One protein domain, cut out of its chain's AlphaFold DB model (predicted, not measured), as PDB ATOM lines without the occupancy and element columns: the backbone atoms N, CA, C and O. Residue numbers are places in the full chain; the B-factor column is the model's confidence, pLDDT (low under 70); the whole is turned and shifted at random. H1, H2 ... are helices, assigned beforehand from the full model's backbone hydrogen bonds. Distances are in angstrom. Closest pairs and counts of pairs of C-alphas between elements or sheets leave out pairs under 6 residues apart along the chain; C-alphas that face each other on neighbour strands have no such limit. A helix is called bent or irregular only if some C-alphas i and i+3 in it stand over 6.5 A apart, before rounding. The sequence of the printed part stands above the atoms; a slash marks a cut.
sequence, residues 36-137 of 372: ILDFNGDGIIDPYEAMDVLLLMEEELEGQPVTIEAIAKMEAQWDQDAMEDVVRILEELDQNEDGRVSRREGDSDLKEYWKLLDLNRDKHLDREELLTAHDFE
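This is residues 36 to 137 of the 372 residues of an uncharacterized protein of Phycisphaerae bacterium (UniProt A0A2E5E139). One long helix, H2, makes the long axis of a loose frame, with H1 near its first end at a right angle and, toward its other end, H4 packed on it and H3 on H4. The 102 printed residues, with four named helices and no named strand, are all helix in class, loose with a radius of gyration of the C-alphas of 16.4 A, spanning 47 by 25 by 20 A. Residues 101 to 102 pair antiparallel with 124 to 125.

H1, residues 49 to 60, begins at C-alpha (-9.898, 9.743, 11.796). H2, residues 68 to 93, is 37.6 A long. H3, residues 109 to 117, is irregular: C-alphas 112 and 115 are 7.7 A apart. H4, residues 127 to 135, ends at C-alpha (0.142, 6.085, 2.948).

H1 and H2 are close but not clearly touching, C-alphas 57 and 71 closest at 7.5 A. H2 touches H4 with residues 82 to 86 alone, closest C-alphas 86 and 130, 6.2 A, at a steep tilt of 62 degrees. H3 touches H4, closest C-alphas 117 and 129, 5.6 A. Every O i to N i+4 pair is within hydrogen-bond range in H1 and H2, 3 of 5 in H3 and H4.

The printed part has no cut. The H2 to H3 link is long. Residues 132 to 137 are among those under pLDDT 70.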
ATOM      1  N   ILE A  36      -0.084  14.297  11.966       80.00
ATOM      2  CA  ILE A  36      -0.362  13.031  12.665       80.00
ATOM      3  C   ILE A  36      -1.861  12.743  12.850       80.00
ATOM      4  O   ILE A  36      -2.228  11.619  13.153       80.00
ATOM      5  N   LEU A  37      -2.727  13.761  12.752       84.19
ATOM      6  CA  LEU A  37      -4.183  13.617  12.866       84.19
ATOM      7  C   LEU A  37      -4.882  13.425  11.509       84.19
ATOM      8  O   LEU A  37      -6.095  13.243  11.510       84.19
ATOM      9  N   ASP A  38      -4.130  13.543  10.419       81.81
ATOM     10  CA  ASP A  38      -4.497  13.280   9.022       81.81
ATOM     11  C   ASP A  38      -3.848  11.935   8.653       81.81
ATOM     12  O   ASP A  38      -2.855  11.868   7.934       81.81
ATOM     13  N   PHE A  39      -4.330  10.879   9.309       79.25
ATOM     14  CA  PHE A  39      -3.801   9.517   9.258       79.25
ATOM     15  C   PHE A  39      -3.891   8.895   7.863       79.25
ATOM     16  O   PHE A  39      -3.032   8.094   7.514       79.25
ATOM     17  N   ASN A  40      -4.902   9.252   7.069       75.88
ATOM     18  CA  ASN A  40      -5.030   8.779   5.690       75.88
ATOM     19  C   ASN A  40      -4.298   9.668   4.667       75.88
ATOM     20  O   ASN A  40      -4.215   9.315   3.491       75.88
ATOM     21  N   GLY A  41      -3.761  10.814   5.100       76.19
ATOM     22  CA  GLY A  41      -2.968  11.714   4.269       76.19
ATOM     23  C   GLY A  41      -3.755  12.446   3.174       76.19
ATOM     24  O   GLY A  41      -3.142  12.959   2.226       76.19
ATOM     25  N   ASP A  42      -5.088  12.530   3.272       78.56
ATOM     26  CA  ASP A  42      -5.933  13.198   2.272       78.56
ATOM     27  C   ASP A  42      -5.877  14.743   2.372       78.56
ATOM     28  O   ASP A  42      -6.341  15.478   1.480       78.56
ATOM     29  N   GLY A  43      -5.246  15.263   3.432       81.69
ATOM     30  CA  GLY A  43      -5.102  16.688   3.711       81.69
ATOM     31  C   GLY A  43      -6.269  17.279   4.509       81.69
ATOM     32  O   GLY A  43      -6.377  18.516   4.615       81.69
ATOM     33  N   ILE A  44      -7.172  16.447   5.029       84.31
ATOM     34  CA  ILE A  44      -8.393  16.802   5.747       84.31
ATOM     35  C   ILE A  44      -8.424  16.062   7.082       84.31
ATOM     36  O   ILE A  44      -8.867  14.936   7.177       84.31
ATOM     37  N   ILE A  45      -8.163  16.791   8.168       87.75
ATOM     38  CA  ILE A  45      -8.367  16.260   9.525       87.75
ATOM     39  C   ILE A  45      -9.869  16.007   9.778       87.75
ATOM     40  O   ILE A  45     -10.606  16.933  10.172       87.75
ATOM     41  N   ASP A  46     -10.328  14.769   9.587       91.44
ATOM     42  CA  ASP A  46     -11.675  14.320   9.943       91.44
ATOM     43  C   ASP A  46     -11.751  14.020  11.457       91.44
ATOM     44  O   ASP A  46     -10.818  13.489  12.059       91.44
ATOM     45  N   PRO A  47     -12.844  14.380  12.161       93.75
ATOM     46  CA  PRO A  47     -12.942  14.145  13.601       93.75
ATOM     47  C   PRO A  47     -12.912  12.669  14.028       93.75
ATOM     48  O   PRO A  47     -12.618  12.422  15.199       93.75
ATOM     49  N   TYR A  48     -13.284  11.723  13.164       94.94
ATOM     50  CA  TYR A  48     -13.283  10.291  13.473       94.94
ATOM     51  C   TYR A  48     -11.942   9.641  13.158       94.94
ATOM     52  O   TYR A  48     -11.477   8.823  13.942       94.94
ATOM     53  N   GLU A  49     -11.292  10.068  12.087       90.19
ATOM     54  CA  GLU A  49      -9.898   9.743  11.796       90.19
ATOM     55  C   GLU A  49      -8.968  10.251  12.911       90.19
ATOM     56  O   GLU A  49      -8.278   9.473  13.563       90.19
ATOM     57  N   ALA A  50      -9.053  11.538  13.259       91.56
ATOM     58  CA  ALA A  50      -8.287  12.093  14.373       91.56
ATOM     59  C   ALA A  50      -8.614  11.401  15.710       91.56
ATOM     60  O   ALA A  50      -7.798  11.401  16.631       91.56
ATOM     61  N   MET A  51      -9.820  10.838  15.854       93.00
ATOM     62  CA  MET A  51     -10.165  10.016  17.014       93.00
ATOM     63  C   MET A  51      -9.453   8.662  16.982       93.00
ATOM     64  O   MET A  51      -8.989   8.247  18.040       93.00
ATOM     65  N   ASP A  52      -9.354   7.997  15.826       92.75
ATOM     66  CA  ASP A  52      -8.609   6.737  15.676       92.75
ATOM     67  C   ASP A  52      -7.169   6.904  16.171       92.75
ATOM     68  O   ASP A  52      -6.742   6.203  17.088       92.75
ATOM     69  N   VAL A  53      -6.477   7.936  15.684       88.88
ATOM     70  CA  VAL A  53      -5.105   8.267  16.099       88.88
ATOM     71  C   VAL A  53      -5.003   8.464  17.612       88.88
ATOM     72  O   VAL A  53      -4.099   7.950  18.268       88.88
ATOM     73  N   LEU A  54      -5.935   9.211  18.208       88.62
ATOM     74  CA  LEU A  54      -5.911   9.473  19.648       88.62
ATOM     75  C   LEU A  54      -6.176   8.214  20.483       88.62
ATOM     76  O   LEU A  54      -5.637   8.108  21.586       88.62
ATOM     77  N   LEU A  55      -6.999   7.287  19.986       90.75
ATOM     78  CA  LEU A  55      -7.249   5.998  20.632       90.75
ATOM     79  C   LEU A  55      -6.024   5.085  20.529       90.75
ATOM     80  O   LEU A  55      -5.645   4.497  21.542       90.75
ATOM     81  N   LEU A  56      -5.363   5.046  19.369       87.19
ATOM     82  CA  LEU A  56      -4.095   4.339  19.174       87.19
ATOM     83  C   LEU A  56      -3.035   4.828  20.174       87.19
ATOM     84  O   LEU A  56      -2.423   4.042  20.896       87.19
ATOM     85  N   MET A  57      -2.892   6.149  20.310       86.75
ATOM     86  CA  MET A  57      -1.973   6.750  21.280       86.75
ATOM     87  C   MET A  57      -2.343   6.424  22.733       86.75
ATOM     88  O   MET A  57      -1.461   6.270  23.578       86.75
ATOM     89  N   GLU A  58      -3.633   6.363  23.073       88.81
ATOM     90  CA  GLU A  58      -4.070   5.986  24.423       88.81
ATOM     91  C   GLU A  58      -3.715   4.524  24.744       88.81
ATOM     92  O   GLU A  58      -3.304   4.230  25.877       88.81
ATOM     93  N   GLU A  59      -3.836   3.634  23.757       87.69
ATOM     94  CA  GLU A  59      -3.479   2.218  23.858       87.69
ATOM     95  C   GLU A  59      -1.970   2.024  24.049       87.69
ATOM     96  O   GLU A  59      -1.564   1.414  25.043       87.69
ATOM     97  N   GLU A  60      -1.135   2.629  23.198       86.12
ATOM     98  CA  GLU A  60       0.332   2.576  23.320       86.12
ATOM     99  C   GLU A  60       0.845   3.141  24.657       86.12
ATOM    100  O   GLU A  60       1.880   2.727  25.187       86.12
ATOM    101  N   LEU A  61       0.119   4.101  25.237       87.69
ATOM    102  CA  LEU A  61       0.448   4.690  26.534       87.69
ATOM    103  C   LEU A  61      -0.016   3.860  27.734       87.69
ATOM    104  O   LEU A  61       0.206   4.291  28.871       87.69
ATOM    105  N   GLU A  62      -0.663   2.711  27.528       87.50
ATOM    106  CA  GLU A  62      -1.194   1.839  28.583       87.50
ATOM    107  C   GLU A  62      -2.041   2.619  29.620       87.50
ATOM    108  O   GLU A  62      -1.946   2.424  30.841       87.50
ATOM    109  N   GLY A  63      -2.851   3.574  29.143       79.56
ATOM    110  CA  GLY A  63      -3.701   4.426  29.981       79.56
ATOM    111  C   GLY A  63      -2.982   5.582  30.691       79.56
ATOM    112  O   GLY A  63      -3.562   6.210  31.590       79.56
ATOM    113  N   GLN A  64      -1.730   5.895  30.331       86.19
ATOM    114  CA  GLN A  64      -1.140   7.193  30.669       86.19
ATOM    115  C   GLN A  64      -1.800   8.317  29.849       86.19
ATOM    116  O   GLN A  64      -2.287   8.084  28.747       86.19
ATOM    117  N   PRO A  65      -1.826   9.566  30.355       86.12
ATOM    118  CA  PRO A  65      -2.416  10.672  29.609       86.12
ATOM    119  C   PRO A  65      -1.690  10.929  28.282       86.12
ATOM    120  O   PRO A  65      -0.471  11.113  28.279       86.12
ATOM    121  N   VAL A  66      -2.451  11.067  27.192       85.06
ATOM    122  CA  VAL A  66      -1.944  11.559  25.903       85.06
ATOM    123  C   VAL A  66      -1.524  13.024  26.071       85.06
ATOM    124  O   VAL A  66      -2.348  13.935  26.178       85.06
ATOM    125  N   THR A  67      -0.215  13.257  26.190       86.19
ATOM    126  CA  THR A  67       0.379  14.597  26.324       86.19
ATOM    127  C   THR A  67       1.091  14.999  25.040       86.19
ATOM    128  O   THR A  67       1.560  14.141  24.309       86.19
ATOM    129  N   ILE A  68       1.269  16.304  24.804       83.06
ATOM    130  CA  ILE A  68       2.027  16.819  23.644       83.06
ATOM    131  C   ILE A  68       3.441  16.209  23.572       83.06
ATOM    132  O   ILE A  68       3.946  15.944  22.491       83.06
ATOM    133  N   GLU A  69       4.082  15.968  24.720       83.75
ATOM    134  CA  GLU A  69       5.405  15.332  24.774       83.75
ATOM    135  C   GLU A  69       5.355  13.846  24.394       83.75
ATOM    136  O   GLU A  69       6.260  13.368  23.718       83.75
ATOM    137  N   ALA A  70       4.299  13.132  24.799       82.31
ATOM    138  CA  ALA A  70       4.087  11.746  24.393       82.31
ATOM    139  C   ALA A  70       3.852  11.643  22.881       82.31
ATOM    140  O   ALA A  70       4.518  10.842  22.238       82.31
ATOM    141  N   ILE A  71       3.009  12.520  22.323       82.00
ATOM    142  CA  ILE A  71       2.730  12.563  20.880       82.00
ATOM    143  C   ILE A  71       4.017  12.808  20.088       82.00
ATOM    144  O   ILE A  71       4.343  12.032  19.203       82.00
ATOM    145  N   ALA A  72       4.811  13.821  20.455       82.88
ATOM    146  CA  ALA A  72       6.069  14.112  19.756       82.88
ATOM    147  C   ALA A  72       7.085  12.959  19.834       82.88
ATOM    148  O   ALA A  72       7.954  12.828  18.977       82.88
ATOM    149  N   LYS A  73       7.027  12.152  20.901       82.94
ATOM    150  CA  LYS A  73       7.880  10.974  21.046       82.94
ATOM    151  C   LYS A  73       7.391   9.817  20.170       82.94
ATOM    152  O   LYS A  73       8.236   9.105  19.646       82.94
ATOM    153  N   MET A  74       6.078   9.634  20.052       81.38
ATOM    154  CA  MET A  74       5.455   8.618  19.197       81.38
ATOM    155  C   MET A  74       5.679   8.924  17.724       81.38
ATOM    156  O   MET A  74       6.193   8.071  17.026       81.38
ATOM    157  N   GLU A  75       5.441  10.167  17.300       81.69
ATOM    158  CA  GLU A  75       5.738  10.644  15.941       81.69
ATOM    159  C   GLU A  75       7.187  10.308  15.552       81.69
ATOM    160  O   GLU A  75       7.444   9.673  14.538       81.69
ATOM    161  N   ALA A  76       8.145  10.608  16.438       82.38
ATOM    162  CA  ALA A  76       9.551  10.282  16.209       82.38
ATOM    163  C   ALA A  76       9.870   8.773  16.226       82.38
ATOM    164  O   ALA A  76      10.902   8.378  15.687       82.38
ATOM    165  N   GLN A  77       9.055   7.957  16.899       83.00
ATOM    166  CA  GLN A  77       9.208   6.503  16.928       83.00
ATOM    167  C   GLN A  77       8.629   5.883  15.655       83.00
ATOM    168  O   GLN A  77       9.333   5.120  15.011       83.00
ATOM    169  N   TRP A  78       7.422   6.273  15.242       80.44
ATOM    170  CA  TRP A  78       6.803   5.823  13.994       80.44
ATOM    171  C   TRP A  78       7.649   6.207  12.772       80.44
ATOM    172  O   TRP A  78       7.903   5.361  11.921       80.44
ATOM    173  N   ASP A  79       8.209   7.424  12.741       81.44
ATOM    174  CA  ASP A  79       9.185   7.838  11.718       81.44
ATOM    175  C   ASP A  79      10.414   6.915  11.672       81.44
ATOM    176  O   ASP A  79      11.015   6.699  10.615       81.44
ATOM    177  N   GLN A  80      10.849   6.422  12.836       84.00
ATOM    178  CA  GLN A  80      11.978   5.507  12.927       84.00
ATOM    179  C   GLN A  80      11.583   4.109  12.442       84.00
ATOM    180  O   GLN A  80      12.334   3.533  11.658       84.00
ATOM    181  N   ASP A  81      10.434   3.598  12.874       81.44
ATOM    182  CA  ASP A  81       9.948   2.258  12.543       81.44
ATOM    183  C   ASP A  81       9.680   2.140  11.032       81.44
ATOM    184  O   ASP A  81      10.225   1.249  10.384       81.44
ATOM    185  N   ALA A  82       9.013   3.131  10.427       78.81
ATOM    186  CA  ALA A  82       8.820   3.203   8.975       78.81
ATOM    187  C   ALA A  82      10.158   3.216   8.208       78.81
ATOM    188  O   ALA A  82      10.316   2.605   7.151       78.81
ATOM    189  N   MET A  83      11.176   3.894   8.750       80.75
ATOM    190  CA  MET A  83      12.513   3.897   8.155       80.75
ATOM    191  C   MET A  83      13.207   2.535   8.277       80.75
ATOM    192  O   MET A  83      13.962   2.160   7.378       80.75
ATOM    193  N   GLU A  84      13.000   1.821   9.384       83.81
ATOM    194  CA  GLU A  84      13.525   0.470   9.597       83.81
ATOM    195  C   GLU A  84      12.862  -0.535   8.642       83.81
ATOM    196  O   GLU A  84      13.579  -1.319   8.016       83.81
ATOM    197  N   ASP A  85      11.552  -0.424   8.415       77.88
ATOM    198  CA  ASP A  85      10.817  -1.232   7.435       77.88
ATOM    199  C   ASP A  85      11.331  -1.017   6.009       77.88
ATOM    200  O   ASP A  85      11.651  -1.975   5.304       77.88
ATOM    201  N   VAL A  86      11.522   0.237   5.592       81.44
ATOM    202  CA  VAL A  86      12.092   0.541   4.269       81.44
ATOM    203  C   VAL A  86      13.524   0.028   4.131       81.44
ATOM    204  O   VAL A  86      13.936  -0.392   3.047       81.44
ATOM    205  N   VAL A  87      14.308   0.039   5.212       84.44
ATOM    206  CA  VAL A  87      15.641  -0.577   5.207       84.44
ATOM    207  C   VAL A  87      15.538  -2.088   5.013       84.44
ATOM    208  O   VAL A  87      16.272  -2.605   4.171       84.44
ATOM    209  N   ARG A  88      14.630  -2.777   5.714       81.00
ATOM    210  CA  ARG A  88      14.399  -4.224   5.558       81.00
ATOM    211  C   ARG A  88      13.997  -4.575   4.122       81.00
ATOM    212  O   ARG A  88      14.661  -5.399   3.498       81.00
ATOM    213  N   ILE A  89      13.024  -3.854   3.558       78.69
ATOM    214  CA  ILE A  89      12.573  -4.028   2.164       78.69
ATOM    215  C   ILE A  89      13.748  -3.899   1.187       78.69
ATOM    216  O   ILE A  89      13.902  -4.698   0.263       78.69
ATOM    217  N   LEU A  90      14.610  -2.894   1.377       84.25
ATOM    218  CA  LEU A  90      15.792  -2.733   0.533       84.25
ATOM    219  C   LEU A  90      16.799  -3.873   0.727       84.25
ATOM    220  O   LEU A  90      17.348  -4.349  -0.258       84.25
ATOM    221  N   GLU A  91      17.050  -4.331   1.953       85.19
ATOM    222  CA  GLU A  91      17.967  -5.454   2.203       85.19
ATOM    223  C   GLU A  91      17.512  -6.758   1.525       85.19
ATOM    224  O   GLU A  91      18.354  -7.556   1.100       85.19
ATOM    225  N   GLU A  92      16.203  -6.957   1.384       81.25
ATOM    226  CA  GLU A  92      15.608  -8.141   0.760       81.25
ATOM    227  C   GLU A  92      15.528  -8.033  -0.767       81.25
ATOM    228  O   GLU A  92      15.877  -8.982  -1.484       81.25
ATOM    229  N   LEU A  93      15.106  -6.875  -1.283       84.00
ATOM    230  CA  LEU A  93      14.788  -6.705  -2.700       84.00
ATOM    231  C   LEU A  93      15.922  -6.070  -3.518       84.00
ATOM    232  O   LEU A  93      16.080  -6.423  -4.689       84.00
ATOM    233  N   ASP A  94      16.739  -5.170  -2.957       87.94
ATOM    234  CA  ASP A  94      17.826  -4.482  -3.679       87.94
ATOM    235  C   ASP A  94      19.043  -5.403  -3.890       87.94
ATOM    236  O   ASP A  94      20.097  -5.302  -3.260       87.94
ATOM    237  N   GLN A  95      18.906  -6.325  -4.844       86.94
ATOM    238  CA  GLN A  95      19.932  -7.317  -5.179       86.94
ATOM    239  C   GLN A  95      21.228  -6.699  -5.714       86.94
ATOM    240  O   GLN A  95      22.268  -7.370  -5.730       86.94
ATOM    241  N   ASN A  96      21.160  -5.482  -6.254       90.25
ATOM    242  CA  ASN A  96      22.291  -4.822  -6.890       90.25
ATOM    243  C   ASN A  96      22.983  -3.784  -5.979       90.25
ATOM    244  O   ASN A  96      24.079  -3.323  -6.326       90.25
ATOM    245  N   GLU A  97      22.410  -3.533  -4.800       90.25
ATOM    246  CA  GLU A  97      22.877  -2.628  -3.749       90.25
ATOM    247  C   GLU A  97      23.022  -1.165  -4.229       90.25
ATOM    248  O   GLU A  97      23.959  -0.458  -3.829       90.25
ATOM    249  N   ASP A  98      22.131  -0.687  -5.113       90.19
ATOM    250  CA  ASP A  98      22.114   0.716  -5.569       90.19
ATOM    251  C   ASP A  98      21.258   1.654  -4.700       90.19
ATOM    252  O   ASP A  98      21.254   2.876  -4.913       90.19
ATOM    253  N   GLY A  99      20.631   1.109  -3.658       87.38
ATOM    254  CA  GLY A  99      19.771   1.801  -2.710       87.38
ATOM    255  C   GLY A  99      18.357   2.038  -3.230       87.38
ATOM    256  O   GLY A  99      17.669   2.906  -2.682       87.38
ATOM    257  N   ARG A 100      17.952   1.341  -4.298       91.06
ATOM    258  CA  ARG A 100      16.632   1.420  -4.924       91.06
ATOM    259  C   ARG A 100      16.179   0.032  -5.365       91.06
ATOM    260  O   ARG A 100      16.985  -0.840  -5.660       91.06
ATOM    261  N   VAL A 101      14.873  -0.161  -5.488       87.69
ATOM    262  CA  VAL A 101      14.310  -1.394  -6.051       87.69
ATOM    263  C   VAL A 101      13.973  -1.146  -7.514       87.69
ATOM    264  O   VAL A 101      13.309  -0.167  -7.838       87.69
ATOM    265  N   SER A 102      14.397  -2.011  -8.435       89.62
ATOM    266  CA  SER A 102      13.955  -1.988  -9.838       89.62
ATOM    267  C   SER A 102      12.807  -2.970 -10.106       89.62
ATOM    268  O   SER A 102      12.586  -3.927  -9.369       89.62
ATOM    269  N   ARG A 103      12.096  -2.818 -11.238       84.62
ATOM    270  CA  ARG A 103      10.986  -3.732 -11.623       84.62
ATOM    271  C   ARG A 103      11.361  -5.214 -11.677       84.62
ATOM    272  O   ARG A 103      10.479  -6.066 -11.781       84.62
ATOM    273  N   ARG A 104      12.656  -5.512 -11.788       85.44
ATOM    274  CA  ARG A 104      13.173  -6.884 -11.842       85.44
ATOM    275  C   ARG A 104      13.481  -7.443 -10.461       85.44
ATOM    276  O   ARG A 104      13.479  -8.659 -10.332       85.44
ATOM    277  N   GLU A 105      13.785  -6.560  -9.524       85.50
ATOM    278  CA  GLU A 105      14.104  -6.857  -8.131       85.50
ATOM    279  C   GLU A 105      12.842  -7.009  -7.291       85.50
ATOM    280  O   GLU A 105      12.780  -7.938  -6.499       85.50
ATOM    281  N   GLY A 106      11.817  -6.186  -7.544       79.44
ATOM    282  CA  GLY A 106      10.531  -6.294  -6.853       79.44
ATOM    283  C   GLY A 106       9.866  -7.664  -7.013       79.44
ATOM    284  O   GLY A 106       9.980  -8.296  -8.073       79.44
ATOM    285  N   ASP A 107       9.143  -8.092  -5.985       73.12
ATOM    286  CA  ASP A 107       8.327  -9.313  -5.900       73.12
ATOM    287  C   ASP A 107       6.996  -9.193  -6.690       73.12
ATOM    288  O   ASP A 107       6.907  -8.413  -7.645       73.12
ATOM    289  N   SER A 108       6.010 -10.061  -6.448       67.50
ATOM    290  CA  SER A 108       4.674  -9.972  -7.068       67.50
ATOM    291  C   SER A 108       3.901  -8.739  -6.611       67.50
ATOM    292  O   SER A 108       3.360  -8.023  -7.457       67.50
ATOM    293  N   ASP A 109       3.921  -8.470  -5.315       64.50
ATOM    294  CA  ASP A 109       3.042  -7.518  -4.641       64.50
ATOM    295  C   ASP A 109       3.491  -6.093  -4.962       64.50
ATOM    296  O   ASP A 109       2.753  -5.274  -5.510       64.50
ATOM    297  N   LEU A 110       4.784  -5.822  -4.822       70.12
ATOM    298  CA  LEU A 110       5.395  -4.556  -5.199       70.12
ATOM    299  C   LEU A 110       5.314  -4.312  -6.719       70.12
ATOM    300  O   LEU A 110       5.318  -3.167  -7.182       70.12
ATOM    301  N   LYS A 111       5.191  -5.363  -7.547       72.25
ATOM    302  CA  LYS A 111       4.927  -5.203  -8.993       72.25
ATOM    303  C   LYS A 111       3.496  -4.769  -9.296       72.25
ATOM    304  O   LYS A 111       3.320  -4.082 -10.315       72.25
ATOM    305  N   GLU A 112       2.529  -5.178  -8.482       64.88
ATOM    306  CA  GLU A 112       1.129  -4.764  -8.575       64.88
ATOM    307  C   GLU A 112       1.008  -3.268  -8.275       64.88
ATOM    308  O   GLU A 112       0.539  -2.501  -9.125       64.88
ATOM    309  N   TYR A 113       1.617  -2.825  -7.174       69.06
ATOM    310  CA  TYR A 113       1.621  -1.420  -6.764       69.06
ATOM    311  C   TYR A 113       2.690  -0.561  -7.464       69.06
ATOM    312  O   TYR A 113       2.722   0.655  -7.310       69.06
ATOM    313  N   TRP A 114       3.538  -1.131  -8.328       74.94
ATOM    314  CA  TRP A 114       4.700  -0.433  -8.903       74.94
ATOM    315  C   TRP A 114       4.407   0.956  -9.476       74.94
ATOM    316  O   TRP A 114       5.176   1.894  -9.305       74.94
ATOM    317  N   LYS A 115       3.332   1.079 -10.265       69.38
ATOM    318  CA  LYS A 115       3.011   2.340 -10.961       69.38
ATOM    319  C   LYS A 115       2.624   3.466 -10.001       69.38
ATOM    320  O   LYS A 115       2.583   4.615 -10.434       69.38
ATOM    321  N   LEU A 116       2.268   3.093  -8.783       64.62
ATOM    322  CA  LEU A 116       1.776   3.946  -7.721       64.62
ATOM    323  C   LEU A 116       2.931   4.434  -6.870       64.62
ATOM    324  O   LEU A 116       3.080   5.633  -6.680       64.62
ATOM    325  N   LEU A 117       3.797   3.496  -6.489       75.19
ATOM    326  CA  LEU A 117       4.982   3.772  -5.692       75.19
ATOM    327  C   LEU A 117       6.044   4.550  -6.486       75.19
ATOM    328  O   LEU A 117       6.720   5.402  -5.930       75.19
ATOM    329  N   ASP A 118       6.167   4.327  -7.803       80.38
ATOM    330  CA  ASP A 118       7.108   5.036  -8.698       80.38
ATOM    331  C   ASP A 118       6.579   6.443  -9.048       80.38
ATOM    332  O   ASP A 118       6.230   6.749 -10.201       80.38
ATOM    333  N   LEU A 119       6.461   7.293  -8.023       78.19
ATOM    334  CA  LEU A 119       5.890   8.640  -8.076       78.19
ATOM    335  C   LEU A 119       6.629   9.523  -9.085       78.19
ATOM    336  O   LEU A 119       6.010  10.279  -9.851       78.19
ATOM    337  N   ASN A 120       7.958   9.416  -9.127       83.25
ATOM    338  CA  ASN A 120       8.795  10.199 -10.031       83.25
ATOM    339  C   ASN A 120       8.909   9.576 -11.445       83.25
ATOM    340  O   ASN A 120       9.369  10.245 -12.384       83.25
ATOM    341  N   ARG A 121       8.402   8.347 -11.626       85.25
ATOM    342  CA  ARG A 121       8.359   7.574 -12.879       85.25
ATOM    343  C   ARG A 121       9.736   7.283 -13.473       85.25
ATOM    344  O   ARG A 121       9.875   7.198 -14.706       85.25
ATOM    345  N   ASP A 122      10.759   7.146 -12.634       90.50
ATOM    346  CA  ASP A 122      12.120   6.801 -13.038       90.50
ATOM    347  C   ASP A 122      12.353   5.283 -13.173       90.50
ATOM    348  O   ASP A 122      13.404   4.863 -13.683       90.50
ATOM    349  N   LYS A 123      11.321   4.477 -12.874       87.69
ATOM    350  CA  LYS A 123      11.296   3.005 -12.949       87.69
ATOM    351  C   LYS A 123      12.107   2.302 -11.867       87.69
ATOM    352  O   LYS A 123      12.398   1.111 -12.038       87.69
ATOM    353  N   HIS A 124      12.447   3.013 -10.807       90.56
ATOM    354  CA  HIS A 124      13.005   2.478  -9.578       90.56
ATOM    355  C   HIS A 124      12.176   3.038  -8.421       90.56
ATOM    356  O   HIS A 124      11.636   4.124  -8.553       90.56
ATOM    357  N   LEU A 125      12.063   2.285  -7.334       86.88
ATOM    358  CA  LEU A 125      11.500   2.779  -6.085       86.88
ATOM    359  C   LEU A 125      12.659   3.136  -5.173       86.88
ATOM    360  O   LEU A 125      13.479   2.272  -4.847       86.88
ATOM    361  N   ASP A 126      12.771   4.409  -4.816       88.31
ATOM    362  CA  ASP A 126      13.722   4.844  -3.801       88.31
ATOM    363  C   ASP A 126      13.108   4.882  -2.395       88.31
ATOM    364  O   ASP A 126      11.952   4.529  -2.182       88.31
ATOM    365  N   ARG A 127      13.915   5.253  -1.398       85.81
ATOM    366  CA  ARG A 127      13.484   5.262   0.006       85.81
ATOM    367  C   ARG A 127      12.292   6.175   0.258       85.81
ATOM    368  O   ARG A 127      11.476   5.846   1.099       85.81
ATOM    369  N   GLU A 128      12.219   7.320  -0.415       82.25
ATOM    370  CA  GLU A 128      11.123   8.272  -0.211       82.25
ATOM    371  C   GLU A 128       9.829   7.703  -0.802       82.25
ATOM    372  O   GLU A 128       8.783   7.741  -0.163       82.25
ATOM    373  N   GLU A 129       9.929   7.080  -1.976       81.38
ATOM    374  CA  GLU A 129       8.825   6.371  -2.626       81.38
ATOM    375  C   GLU A 129       8.339   5.151  -1.826       81.38
ATOM    376  O   GLU A 129       7.136   4.922  -1.747       81.38
ATOM    377  N   LEU A 130       9.248   4.405  -1.188       79.12
ATOM    378  CA  LEU A 130       8.900   3.282  -0.308       79.12
ATOM    379  C   LEU A 130       8.317   3.740   1.036       79.12
ATOM    380  O   LEU A 130       7.386   3.115   1.519       79.12
ATOM    381  N   LEU A 131       8.803   4.841   1.619       75.62
ATOM    382  CA  LEU A 131       8.204   5.415   2.834       75.62
ATOM    383  C   LEU A 131       6.777   5.899   2.568       75.62
ATOM    384  O   LEU A 131       5.888   5.668   3.373       75.62
ATOM    385  N   THR A 132       6.551   6.511   1.403       69.06
ATOM    386  CA  THR A 132       5.220   6.980   0.984       69.06
ATOM    387  C   THR A 132       4.290   5.816   0.602       69.06
ATOM    388  O   THR A 132       3.093   6.019   0.425       69.06
ATOM    389  N   ALA A 133       4.809   4.591   0.456       61.31
ATOM    390  CA  ALA A 133       4.001   3.413   0.140       61.31
ATOM    391  C   ALA A 133       3.009   3.059   1.255       61.31
ATOM    392  O   ALA A 133       1.944   2.528   0.953       61.31
ATOM    393  N   HIS A 134       3.357   3.362   2.511       53.56
ATOM    394  CA  HIS A 134       2.509   3.112   3.676       53.56
ATOM    395  C   HIS A 134       1.230   3.968   3.674       53.56
ATOM    396  O   HIS A 134       0.214   3.526   4.194       53.56
ATOM    397  N   ASP A 135       1.252   5.122   2.999       50.84
ATOM    398  CA  ASP A 135       0.142   6.085   2.948       50.84
ATOM    399  C   ASP A 135      -0.648   6.010   1.623       50.84
ATOM    400  O   ASP A 135      -1.357   6.946   1.243       50.84
ATOM    401  N   PHE A 136      -0.466   4.954   0.821       51.97
ATOM    402  CA  PHE A 136      -0.973   4.952  -0.551       51.97
ATOM    403  C   PHE A 136      -2.457   4.554  -0.644       51.97
ATOM    404  O   PHE A 136      -2.815   3.387  -0.489       51.97
ATOM    405  N   GLU A 137      -3.319   5.504  -1.028       56.22
ATOM    406  CA  GLU A 137      -4.698   5.215  -1.444       56.22
ATOM    407  C   GLU A 137      -4.731   4.305  -2.690       56.22
ATOM    408  O   GLU A 137      -4.132   4.638  -3.717       56.22
TER     409      GLU A 137